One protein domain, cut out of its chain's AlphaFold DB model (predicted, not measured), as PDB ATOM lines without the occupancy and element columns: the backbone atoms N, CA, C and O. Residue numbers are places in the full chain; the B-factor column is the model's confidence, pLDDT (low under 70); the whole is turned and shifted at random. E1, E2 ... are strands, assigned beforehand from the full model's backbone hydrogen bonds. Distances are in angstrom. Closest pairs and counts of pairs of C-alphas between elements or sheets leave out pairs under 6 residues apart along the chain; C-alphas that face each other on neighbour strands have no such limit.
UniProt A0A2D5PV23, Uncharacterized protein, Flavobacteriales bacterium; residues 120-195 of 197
ATOM      1  N   GLN A 120     113.824 100.994 144.444       89.88
ATOM      2  CA  GLN A 120     112.986 100.377 145.467       89.88
ATOM      3  C   GLN A 120     112.212  99.182 144.915       89.88
ATOM      4  O   GLN A 120     112.023  99.031 143.708       89.88
ATOM      5  N   ILE A 121     111.759  98.326 145.827       88.56
ATOM      6  CA  ILE A 121     110.809  97.255 145.529       88.56
ATOM      7  C   ILE A 121     109.413  97.793 145.860       88.56
ATOM      8  O   ILE A 121     109.244  98.373 146.938       88.56
ATOM      9  N   PRO A 122     108.412  97.603 144.985       89.56
ATOM     10  CA  PRO A 122     107.033  97.959 145.296       89.56
ATOM     11  C   PRO A 122     106.565  97.298 146.591       89.56
ATOM     12  O   PRO A 122     106.992  96.193 146.932       89.56
ATOM     13  N   PHE A 123     105.637  97.934 147.302       87.44
ATOM     14  CA  PHE A 123     105.035  97.312 148.476       87.44
ATOM     15  C   PHE A 123     104.368  95.977 148.098       87.44
ATOM     16  O   PHE A 123     103.561  95.920 147.173       87.44
ATOM     17  N   GLY A 124     104.722  94.900 148.807       84.12
ATOM     18  CA  GLY A 124     104.269  93.540 148.478       84.12
ATOM     19  C   GLY A 124     104.975  92.901 147.273       84.12
ATOM     20  O   GLY A 124     104.593  91.808 146.861       84.12
ATOM     21  N   GLY A 125     105.998  93.557 146.718       82.75
ATOM     22  CA  GLY A 125     106.819  93.034 145.635       82.75
ATOM     23  C   GLY A 125     107.714  91.876 146.078       82.75
ATOM     24  O   GLY A 125     108.082  91.735 147.245       82.75
ATOM     25  N   LEU A 126     108.062  91.024 145.118       84.31
ATOM     26  CA  LEU A 126     108.912  89.859 145.344       84.31
ATOM     27  C   LEU A 126     110.393  90.254 145.262       84.31
ATOM     28  O   LEU A 126     110.795  90.976 144.356       84.31
ATOM     29  N   THR A 127     111.220  89.725 146.164       82.25
ATOM     30  CA  THR A 127     112.696  89.828 146.102       82.25
ATOM     31  C   THR A 127     113.338  88.642 145.376       82.25
ATOM     32  O   THR A 127     114.512  88.683 145.006       82.25
ATOM     33  N   SER A 128     112.569  87.571 145.171       82.19
ATOM     34  CA  SER A 128     112.984  86.361 144.466       82.19
ATOM     35  C   SER A 128     111.771  85.606 143.933       82.19
ATOM     36  O   SER A 128     110.760  85.496 144.627       82.19
ATOM     37  N   THR A 129     111.887  85.031 142.738       83.19
ATOM     38  CA  THR A 129     110.883  84.117 142.175       83.19
ATOM     39  C   THR A 129     111.547  83.060 141.292       83.19
ATOM     40  O   THR A 129     112.634  83.280 140.748       83.19
ATOM     41  N   CYS A 130     110.891  81.911 141.134       80.88
ATOM     42  CA  CYS A 130     111.259  80.916 140.128       80.88
ATOM     43  C   CYS A 130     110.782  81.363 138.741       80.88
ATOM     44  O   CYS A 130     109.728  81.989 138.614       80.88
ATOM     45  N   ALA A 131     111.527  81.004 137.696       79.44
ATOM     46  CA  ALA A 131     111.047  81.140 136.326       79.44
ATOM     47  C   ALA A 131     109.982  80.061 136.001       79.44
ATOM     48  O   ALA A 131     110.157  78.905 136.399       79.44
ATOM     49  N   PRO A 132     108.912  80.389 135.247       79.00
ATOM     50  CA  PRO A 132     108.558  81.715 134.743       79.00
ATOM     51  C   PRO A 132     107.972  82.611 135.844       79.00
ATOM     52  O   PRO A 132     107.056  82.217 136.560       79.00
ATOM     53  N   GLY A 133     108.477  83.839 135.934       81.75
ATOM     54  CA  GLY A 133     108.072  84.823 136.934       81.75
ATOM     55  C   GLY A 133     108.577  86.218 136.575       81.75
ATOM     56  O   GLY A 133     109.382  86.374 135.647       81.75
ATOM     57  N   SER A 134     108.082  87.227 137.289       84.31
ATOM     58  CA  SER A 134     108.515  88.616 137.152       84.31
ATOM     59  C   SER A 134     108.962  89.199 138.488       84.31
ATOM     60  O   SER A 134     108.443  88.827 139.540       84.31
ATOM     61  N   LEU A 135     109.944  90.095 138.422       86.69
ATOM     62  CA  LEU A 135     110.367  90.956 139.522       86.69
ATOM     63  C   LEU A 135     110.116  92.403 139.107       86.69
ATOM     64  O   LEU A 135     110.442  92.775 137.979       86.69
ATOM     65  N   ASP A 136     109.565  93.194 140.018       89.12
ATOM     66  CA  ASP A 136     109.202  94.585 139.766       89.12
ATOM     67  C   ASP A 136     110.091  95.520 140.585       89.12
ATOM     68  O   ASP A 136     110.382  95.263 141.756       89.12
ATOM     69  N   PHE A 137     110.502  96.619 139.961       90.38
ATOM     70  CA  PHE A 137     111.361  97.649 140.538       90.38
ATOM     71  C   PHE A 137     110.732  99.023 140.334       90.38
ATOM     72  O   PHE A 137     110.064  99.244 139.329       90.38
ATOM     73  N   ILE A 138     110.964  99.953 141.256       91.88
ATOM     74  CA  ILE A 138     110.558 101.357 141.130       91.88
ATOM     75  C   ILE A 138     111.810 102.220 141.084       91.88
ATOM     76  O   ILE A 138     112.679 102.097 141.956       91.88
ATOM     77  N   ASN A 139     111.885 103.122 140.106       93.19
ATOM     78  CA  ASN A 139     112.848 104.217 140.142       93.19
ATOM     79  C   ASN A 139     112.431 105.193 141.249       93.19
ATOM     80  O   ASN A 139     111.445 105.903 141.102       93.19
ATOM     81  N   SER A 140     113.141 105.220 142.368       92.75
ATOM     82  CA  SER A 140     112.849 106.133 143.486       92.75
ATOM     83  C   SER A 140     113.941 107.180 143.649       92.75
ATOM     84  O   SER A 140     114.220 107.609 144.767       92.75
ATOM     85  N   SER A 141     114.605 107.525 142.543       91.75
ATOM     86  CA  SER A 141     115.652 108.542 142.529       91.75
ATOM     87  C   SER A 141     115.096 109.895 142.954       91.75
ATOM     88  O   SER A 141     113.967 110.246 142.608       91.75
ATOM     89  N   THR A 142     115.903 110.649 143.692       90.75
ATOM     90  CA  THR A 142     115.637 112.051 144.023       90.75
ATOM     91  C   THR A 142     116.525 112.950 143.176       90.75
ATOM     92  O   THR A 142     117.439 112.460 142.508       90.75
ATOM     93  N   ASP A 143     116.229 114.250 143.178       88.25
ATOM     94  CA  ASP A 143     117.059 115.257 142.514       88.25
ATOM     95  C   ASP A 143     117.169 114.927 141.019       88.25
ATOM     96  O   ASP A 143     118.236 114.631 140.482       88.25
ATOM     97  N   VAL A 144     116.012 114.872 140.347       88.19
ATOM     98  CA  VAL A 144     115.858 114.529 138.924       88.19
ATOM     99  C   VAL A 144     115.426 115.772 138.140       88.19
ATOM    100  O   VAL A 144     114.488 116.458 138.532       88.19
ATOM    101  N   SER A 145     116.110 116.036 137.030       87.31
ATOM    102  CA  SER A 145     115.934 117.176 136.124       87.31
ATOM    103  C   SER A 145     115.758 116.666 134.703       87.31
ATOM    104  O   SER A 145     116.050 115.502 134.416       87.31
ATOM    105  N   GLU A 146     115.335 117.539 133.796       87.12
ATOM    106  CA  GLU A 146     115.086 117.196 132.391       87.12
ATOM    107  C   GLU A 146     116.332 116.655 131.666       87.12
ATOM    108  O   GLU A 146     116.216 115.854 130.738       87.12
ATOM    109  N   ASN A 147     117.530 116.997 132.149       85.75
ATOM    110  CA  ASN A 147     118.810 116.522 131.621       85.75
ATOM    111  C   ASN A 147     119.254 115.161 132.195       85.75
ATOM    112  O   ASN A 147     120.358 114.690 131.911       85.75
ATOM    113  N   THR A 148     118.422 114.514 133.018       88.06
ATOM    114  CA  THR A 148     118.739 113.221 133.642       88.06
ATOM    115  C   THR A 148     118.386 112.054 132.727       88.06
ATOM    116  O   THR A 148     117.288 111.973 132.179       88.06
ATOM    117  N   SER A 149     119.293 111.084 132.632       89.88
ATOM    118  CA  SER A 149     119.051 109.793 131.982       89.88
ATOM    119  C   SER A 149     119.338 108.633 132.933       89.88
ATOM    120  O   SER A 149     120.303 108.673 133.696       89.88
ATOM    121  N   PHE A 150     118.518 107.582 132.885       90.75
ATOM    122  CA  PHE A 150     118.662 106.381 133.707       90.75
ATOM    123  C   PHE A 150     119.042 105.182 132.853       90.75
ATOM    124  O   PHE A 150     118.353 104.857 131.892       90.75
ATOM    125  N   THR A 151     120.099 104.473 133.239       90.25
ATOM    126  CA  THR A 151     120.499 103.206 132.616       90.25
ATOM    127  C   THR A 151     120.284 102.058 133.591       90.25
ATOM    128  O   THR A 151     120.902 102.029 134.653       90.25
ATOM    129  N   TRP A 152     119.447 101.096 133.211       89.06
ATOM    130  CA  TRP A 152     119.118  99.898 133.978       89.06
ATOM    131  C   TRP A 152     119.865  98.683 133.438       89.06
ATOM    132  O   TRP A 152     119.765  98.365 132.252       89.06
ATOM    133  N   SER A 153     120.563  97.965 134.318       87.56
ATOM    134  CA  SER A 153     121.174  96.672 134.000       87.56
ATOM    135  C   SER A 153     120.731  95.600 134.990       87.56
ATOM    136  O   SER A 153     120.882  95.759 136.203       87.56
ATOM    137  N   PHE A 154     120.203  94.496 134.458       82.81
ATOM    138  CA  PHE A 154     119.705  93.342 135.221       82.81
ATOM    139  C   PHE A 154     120.723  92.197 135.327       82.81
ATOM    140  O   PHE A 154     120.409  91.132 135.862       82.81
ATOM    141  N   PHE A 155     121.932  92.393 134.783       78.81
ATOM    142  CA  PHE A 155     123.039  91.427 134.802       78.81
ATOM    143  C   PHE A 155     122.664  90.004 134.357       78.81
ATOM    144  O   PHE A 155     123.241  89.017 134.813       78.81
ATOM    145  N   ASP A 156     121.701  89.884 133.447       75.12
ATOM    146  CA  ASP A 156     121.207  88.610 132.928       75.12
ATOM    147  C   ASP A 156     121.657  88.313 131.494       75.12
ATOM    148  O   ASP A 156     121.198  87.349 130.882       75.12
ATOM    149  N   GLY A 157     122.570  89.133 130.970       77.81
ATOM    150  CA  GLY A 157     123.053  89.065 129.595       77.81
ATOM    151  C   GLY A 157     122.160  89.785 128.581       77.81
ATOM    152  O   GLY A 157     122.525  89.826 127.407       77.81
ATOM    153  N   SER A 158     121.024  90.360 128.997       81.25
ATOM    154  CA  SER A 158     120.255  91.280 128.154       81.25
ATOM    155  C   SER A 158     120.949  92.643 128.024       81.25
ATOM    156  O   SER A 158     121.840  92.987 128.804       81.25
ATOM    157  N   ALA A 159     120.567  93.405 126.995       85.38
ATOM    158  CA  ALA A 159     121.041  94.773 126.822       85.38
ATOM    159  C   ALA A 159     120.495  95.677 127.938       85.38
ATOM    160  O   ALA A 159     119.385  95.475 128.427       85.38
ATOM    161  N   ASN A 160     121.274  96.691 128.314       87.81
ATOM    162  CA  ASN A 160     120.823  97.691 129.273       87.81
ATOM    163  C   ASN A 160     119.678  98.515 128.674       87.81
ATOM    164  O   ASN A 160     119.712  98.864 127.492       87.81
ATOM    165  N   ASN A 161     118.700  98.866 129.506       88.75
ATOM    166  CA  ASN A 161     117.613  99.756 129.112       88.75
ATOM    167  C   ASN A 161     117.950 101.182 129.533       88.75
ATOM    168  O   ASN A 161     118.324 101.404 130.684       88.75
ATOM    169  N   THR A 162     117.776 102.140 128.627       90.56
ATOM    170  CA  THR A 162     117.990 103.560 128.916       90.56
ATOM    171  C   THR A 162     116.661 104.299 128.852       90.56
ATOM    172  O   THR A 162     115.918 104.142 127.884       90.56
ATOM    173  N   TYR A 163     116.380 105.105 129.869       91.81
ATOM    174  CA  TYR A 163     115.203 105.962 129.957       91.81
ATOM    175  C   TYR A 163     115.611 107.409 130.241       91.81
ATOM    176  O   TYR A 163     116.713 107.665 130.730       91.81
ATOM    177  N   ASP A 164     114.719 108.343 129.942       91.69
ATOM    178  CA  ASP A 164     114.854 109.746 130.329       91.69
ATOM    179  C   ASP A 164     114.387 109.982 131.780       91.69
ATOM    180  O   ASP A 164     114.010 109.056 132.510       91.69
ATOM    181  N   TYR A 165     114.403 111.246 132.194       89.00
ATOM    182  CA  TYR A 165     114.007 111.715 133.519       89.00
ATOM    183  C   TYR A 165     112.583 111.305 133.939       89.00
ATOM    184  O   TYR A 165     112.302 111.190 135.138       89.00
ATOM    185  N   THR A 166     111.689 111.020 132.981       93.38
ATOM    186  CA  THR A 166     110.290 110.643 133.248       93.38
ATOM    187  C   THR A 166     110.150 109.249 133.852       93.38
ATOM    188  O   THR A 166     109.087 108.898 134.369       93.38
ATOM    189  N   ASN A 167     111.223 108.451 133.847       90.88
ATOM    190  CA  ASN A 167     111.248 107.142 134.487       90.88
ATOM    191  C   ASN A 167     111.158 107.206 136.019       90.88
ATOM    192  O   ASN A 167     110.878 106.192 136.655       90.88
ATOM    193  N   THR A 168     111.368 108.374 136.620       90.81
ATOM    194  CA  THR A 168     111.235 108.578 138.066       90.81
ATOM    195  C   THR A 168     109.828 108.218 138.545       90.81
ATOM    196  O   THR A 168     108.826 108.627 137.967       90.81
ATOM    197  N   GLY A 169     109.741 107.405 139.596       89.94
ATOM    198  CA  GLY A 169     108.495 106.863 140.140       89.94
ATOM    199  C   GLY A 169     107.862 105.738 139.314       89.94
ATOM    200  O   GLY A 169     106.853 105.174 139.742       89.94
ATOM    201  N   GLN A 170     108.418 105.379 138.152       91.69
ATOM    202  CA  GLN A 170     107.840 104.345 137.296       91.69
ATOM    203  C   GLN A 170     108.258 102.932 137.707       91.69
ATOM    204  O   GLN A 170     109.358 102.692 138.211       91.69
ATOM    205  N   LEU A 171     107.351 101.990 137.434       89.50
ATOM    206  CA  LEU A 171     107.562 100.557 137.593       89.50
ATOM    207  C   LEU A 171     108.292  99.981 136.376       89.50
ATOM    208  O   LEU A 171     107.838 100.128 135.242       89.50
ATOM    209  N   ILE A 172     109.378  99.260 136.628       88.56
ATOM    210  CA  ILE A 172     110.098  98.457 135.644       88.56
ATOM    211  C   ILE A 172     109.969  96.983 136.027       88.56
ATOM    212  O   ILE A 172     110.457  96.554 137.073       88.56
ATOM    213  N   SER A 173     109.335  96.201 135.155       85.75
ATOM    214  CA  SER A 173     109.141  94.762 135.345       85.75
ATOM    215  C   SER A 173     110.161  93.956 134.547       85.75
ATOM    216  O   SER A 173     110.169  93.976 133.314       85.75
ATOM    217  N   LEU A 174     110.974  93.166 135.241       81.44
ATOM    218  CA  LEU A 174     111.817  92.146 134.629       81.44
ATOM    219  C   LEU A 174     111.036  90.832 134.546       81.44
ATOM    220  O   LEU A 174     110.805  90.179 135.564       81.44
ATOM    221  N   ARG A 175     110.661  90.402 133.337       78.31
ATOM    222  CA  ARG A 175     109.982  89.117 133.102       78.31
ATOM    223  C   ARG A 175     110.936  88.096 132.495       78.31
ATOM    224  O   ARG A 175     111.462  88.317 131.407       78.31
ATOM    225  N   ARG A 176     111.074  86.922 133.120       70.62
ATOM    226  CA  ARG A 176     111.800  85.786 132.523       70.62
ATOM    227  C   ARG A 176     110.857  84.668 132.095       70.62
ATOM    228  O   ARG A 176     109.994  84.229 132.851       70.62
ATOM    229  N   ILE A 177     111.079  84.179 130.876       63.88
ATOM    230  CA  ILE A 177     110.304  83.102 130.233       63.88
ATOM    231  C   ILE A 177     111.081  81.776 130.107       63.88
ATOM    232  O   ILE A 177     110.567  80.819 129.531       63.88
ATOM    233  N   ASN A 178     112.322  81.707 130.603       61.53
ATOM    234  CA  ASN A 178     113.197  80.557 130.363       61.53
ATOM    235  C   ASN A 178     112.793  79.338 131.224       61.53
ATOM    236  O   ASN A 178     112.535  79.484 132.414       61.53
ATOM    237  N   ARG A 179     112.736  78.131 130.632       49.75
ATOM    238  CA  ARG A 179     112.228  76.885 131.270       49.75
ATOM    239  C   ARG A 179     113.259  76.129 132.125       49.75
ATOM    240  O   ARG A 179     113.020  74.986 132.508       49.75
ATOM    241  N   ARG A 180     114.415  76.729 132.406       54.41
ATOM    242  CA  ARG A 180     115.400  76.180 133.348       54.41
ATOM    243  C   ARG A 180     115.087  76.751 134.730       54.41
ATOM    244  O   ARG A 180     114.844  77.948 134.831       54.41
ATOM    245  N   LEU A 181     115.061  75.908 135.767       46.94
ATOM    246  CA  LEU A 181     114.904  76.322 137.171       46.94
ATOM    247  C   LEU A 181     116.117  77.166 137.595       46.94
ATOM    248  O   LEU A 181     117.054  76.672 138.215       46.94
ATOM    249  N   GLU A 182     116.121  78.431 137.197       57.03
ATOM    250  CA  GLU A 182     117.072  79.441 137.632       57.03
ATOM    251  C   GLU A 182     116.343  80.368 138.599       57.03
ATOM    252  O   GLU A 182     115.305  80.948 138.270       57.03
ATOM    253  N   TRP A 183     116.874  80.470 139.815       49.59
ATOM    254  CA  TRP A 183     116.407  81.444 140.789       49.59
ATOM    255  C   TRP A 183     116.738  82.846 140.284       49.59
ATOM    256  O   TRP A 183     117.897  83.150 139.989       49.59
ATOM    257  N   LEU A 184     115.721  83.698 140.178       54.59
ATOM    258  CA  LEU A 184     115.926  85.113 139.906       54.59
ATOM    259  C   LEU A 184     116.300  85.791 141.221       54.59
ATOM    260  O   LEU A 184     115.507  85.804 142.162       54.59
ATOM    261  N   PHE A 185     117.516  86.330 141.275       53.66
ATOM    262  CA  PHE A 185     117.992  87.153 142.382       53.66
ATOM    263  C   PHE A 185     118.025  88.616 141.961       53.66
ATOM    264  O   PHE A 185     118.296  88.930 140.800       53.66
ATOM    265  N   GLN A 186     117.819  89.509 142.923       57.44
ATOM    266  CA  GLN A 186     117.946  90.945 142.727       57.44
ATOM    267  C   GLN A 186     119.414  91.330 142.491       57.44
ATOM    268  O   GLN A 186     120.183  91.562 143.420       57.44
ATOM    269  N   ARG A 187     119.813  91.371 141.221       58.44
ATOM    270  CA  ARG A 187     121.047  92.005 140.752       58.44
ATOM    271  C   ARG A 187     120.634  93.049 139.727       58.44
ATOM    272  O   ARG A 187     120.634  92.778 138.535       58.44
ATOM    273  N   THR A 188     120.234  94.215 140.220       62.44
ATOM    274  CA  THR A 188     119.871  95.358 139.382       62.44
ATOM    275  C   THR A 188     120.738  96.532 139.789       62.44
ATOM    276  O   THR A 188     120.842  96.831 140.979       62.44
ATOM    277  N   ILE A 189     121.351  97.189 138.812       77.38
ATOM    278  CA  ILE A 189     121.965  98.501 139.001       77.38
ATOM    279  C   ILE A 189     121.230  99.503 138.120       77.38
ATOM    280  O   ILE A 189     120.873  99.198 136.980       77.38
ATOM    281  N   MET A 190     121.009 100.688 138.669       80.44
ATOM    282  CA  MET A 190     120.553 101.846 137.926       80.44
ATOM    283  C   MET A 190     121.604 102.928 138.107       80.44
ATOM    284  O   MET A 190     121.966 103.255 139.235       80.44
ATOM    285  N   SER A 191     122.102 103.450 136.993       77.00
ATOM    286  CA  SER A 191     122.958 104.633 136.983       77.00
ATOM    287  C   SER A 191     122.151 105.802 136.450       77.00
ATOM    288  O   SER A 191     121.516 105.665 135.405       77.00
ATOM    289  N   ALA A 192     122.200 106.933 137.143       76.81
ATOM    290  CA  ALA A 192     121.761 108.210 136.599       76.81
ATOM    291  C   ALA A 192     122.961 108.910 135.949       76.81
ATOM    292  O   ALA A 192     124.079 108.806 136.459       76.81
ATOM    293  N   ARG A 193     122.747 109.581 134.819       77.62
ATOM    294  CA  ARG A 193     123.752 110.411 134.147       77.62
ATOM    295  C   ARG A 193     123.149 111.759 133.768       77.62
ATOM    296  O   ARG A 193     121.983 111.792 133.362       77.62
ATOM    297  N   ARG A 194     123.939 112.828 133.875       75.38
ATOM    298  CA  ARG A 194     123.543 114.215 133.588       75.38
ATOM    299  C   ARG A 194     124.604 114.939 132.757       75.38
ATOM    300  O   ARG A 194     125.649 114.382 132.445       75.38
ATOM    301  N   ILE A 195     124.311 116.190 132.393       72.62
ATOM    302  CA  ILE A 195     125.302 117.145 131.864       72.62
ATOM    303  C   ILE A 195     126.429 117.356 132.885       72.62
ATOM    304  O   ILE A 195     127.607 117.342 132.539       72.62
TER     305      ILE A 195
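Overview. This is residues 120 to 195 of the 197 residues of an uncharacterized protein of Flavobacteriales bacterium (UniProt A0A2D5PV23). Picture a flat, loosely made two-layer body whose strands run roughly along its long axis: the ladder E2-E5 is one layer and the sheet E4-E3-E7 the other, shifted along the strands and only partly face to face. The short pair E1-E6 lies at one end, with E1 near the E2 layer and E6 leading into E7 of the other layer. The printed part has 76 residues with no named helix and seven named strands, E1 to E7 in order along the chain; the class is all strand, though under half of the residues, 33 of 76, are in named elements. The three sheets, E4-E3-E7, E1-E6 and E2-E5, are antiparallel. The whole is only just compact, close to loose, with a radius of gyration of the C-alphas of 13.4 A and spans of 42 by 27 by 14 A.

Along the chain. From Gln 120, go to C-alpha 128 at (112.984, 86.361, 144.466), where E1, residues 128 to 130, begins. E2, residues 133 to 139, starts at C-alpha 133 at (108.072, 84.823, 136.934) and is 20.2 A long. E3 is residues 149 to 153, 13.4 A, and E4 is residues 161 to 164, 10.4 A. E5, residues 171 to 176, is 16.2 A long. E6 is residues 183 to 185. E7, residues 189 to 193, is 13.0 A long and ends at C-alpha 193 at (123.752, 110.411, 134.147).

Arrangement. Look first at the inner strand E3. E4 and E3 form a hairpin at 161 degrees, with N 150 and O 163 at 2.8 A. On E7, antiparallel to E3 at 159 degrees, N 191 and O 151 are 3.0 A apart. E4 and E7 are edge strands. Next find E2 and E5, antiparallel at 155 degrees; the C-alphas of Ser 134 and Arg 175 face each other at 4.3 A, and N 172 and O 137 are 2.8 A apart. E2 and E7 are only just apart, closest 8.4 A, and E3 and E5 are apart. E1 and E6 are antiparallel at 158 degrees, with N 184 and O 129 at 3.2 A. The closest C-alphas of E1 and E2 are those of Ser 128 and Leu 135, 7.2 A apart. E2 and E6 are near each other, with 5 pairs of C-alphas within 10 A.

Size, cuts and confidence. The two C-alphas farthest apart are those of Leu 181 and Ile 195, at 42.5 A. The printed part has no cut. The links E1 to E2 and E6 to E7 are tight, the others short, and none is long. The mean pLDDT of the printed part is 80.7; look at residues 177 to 188 for values under 70.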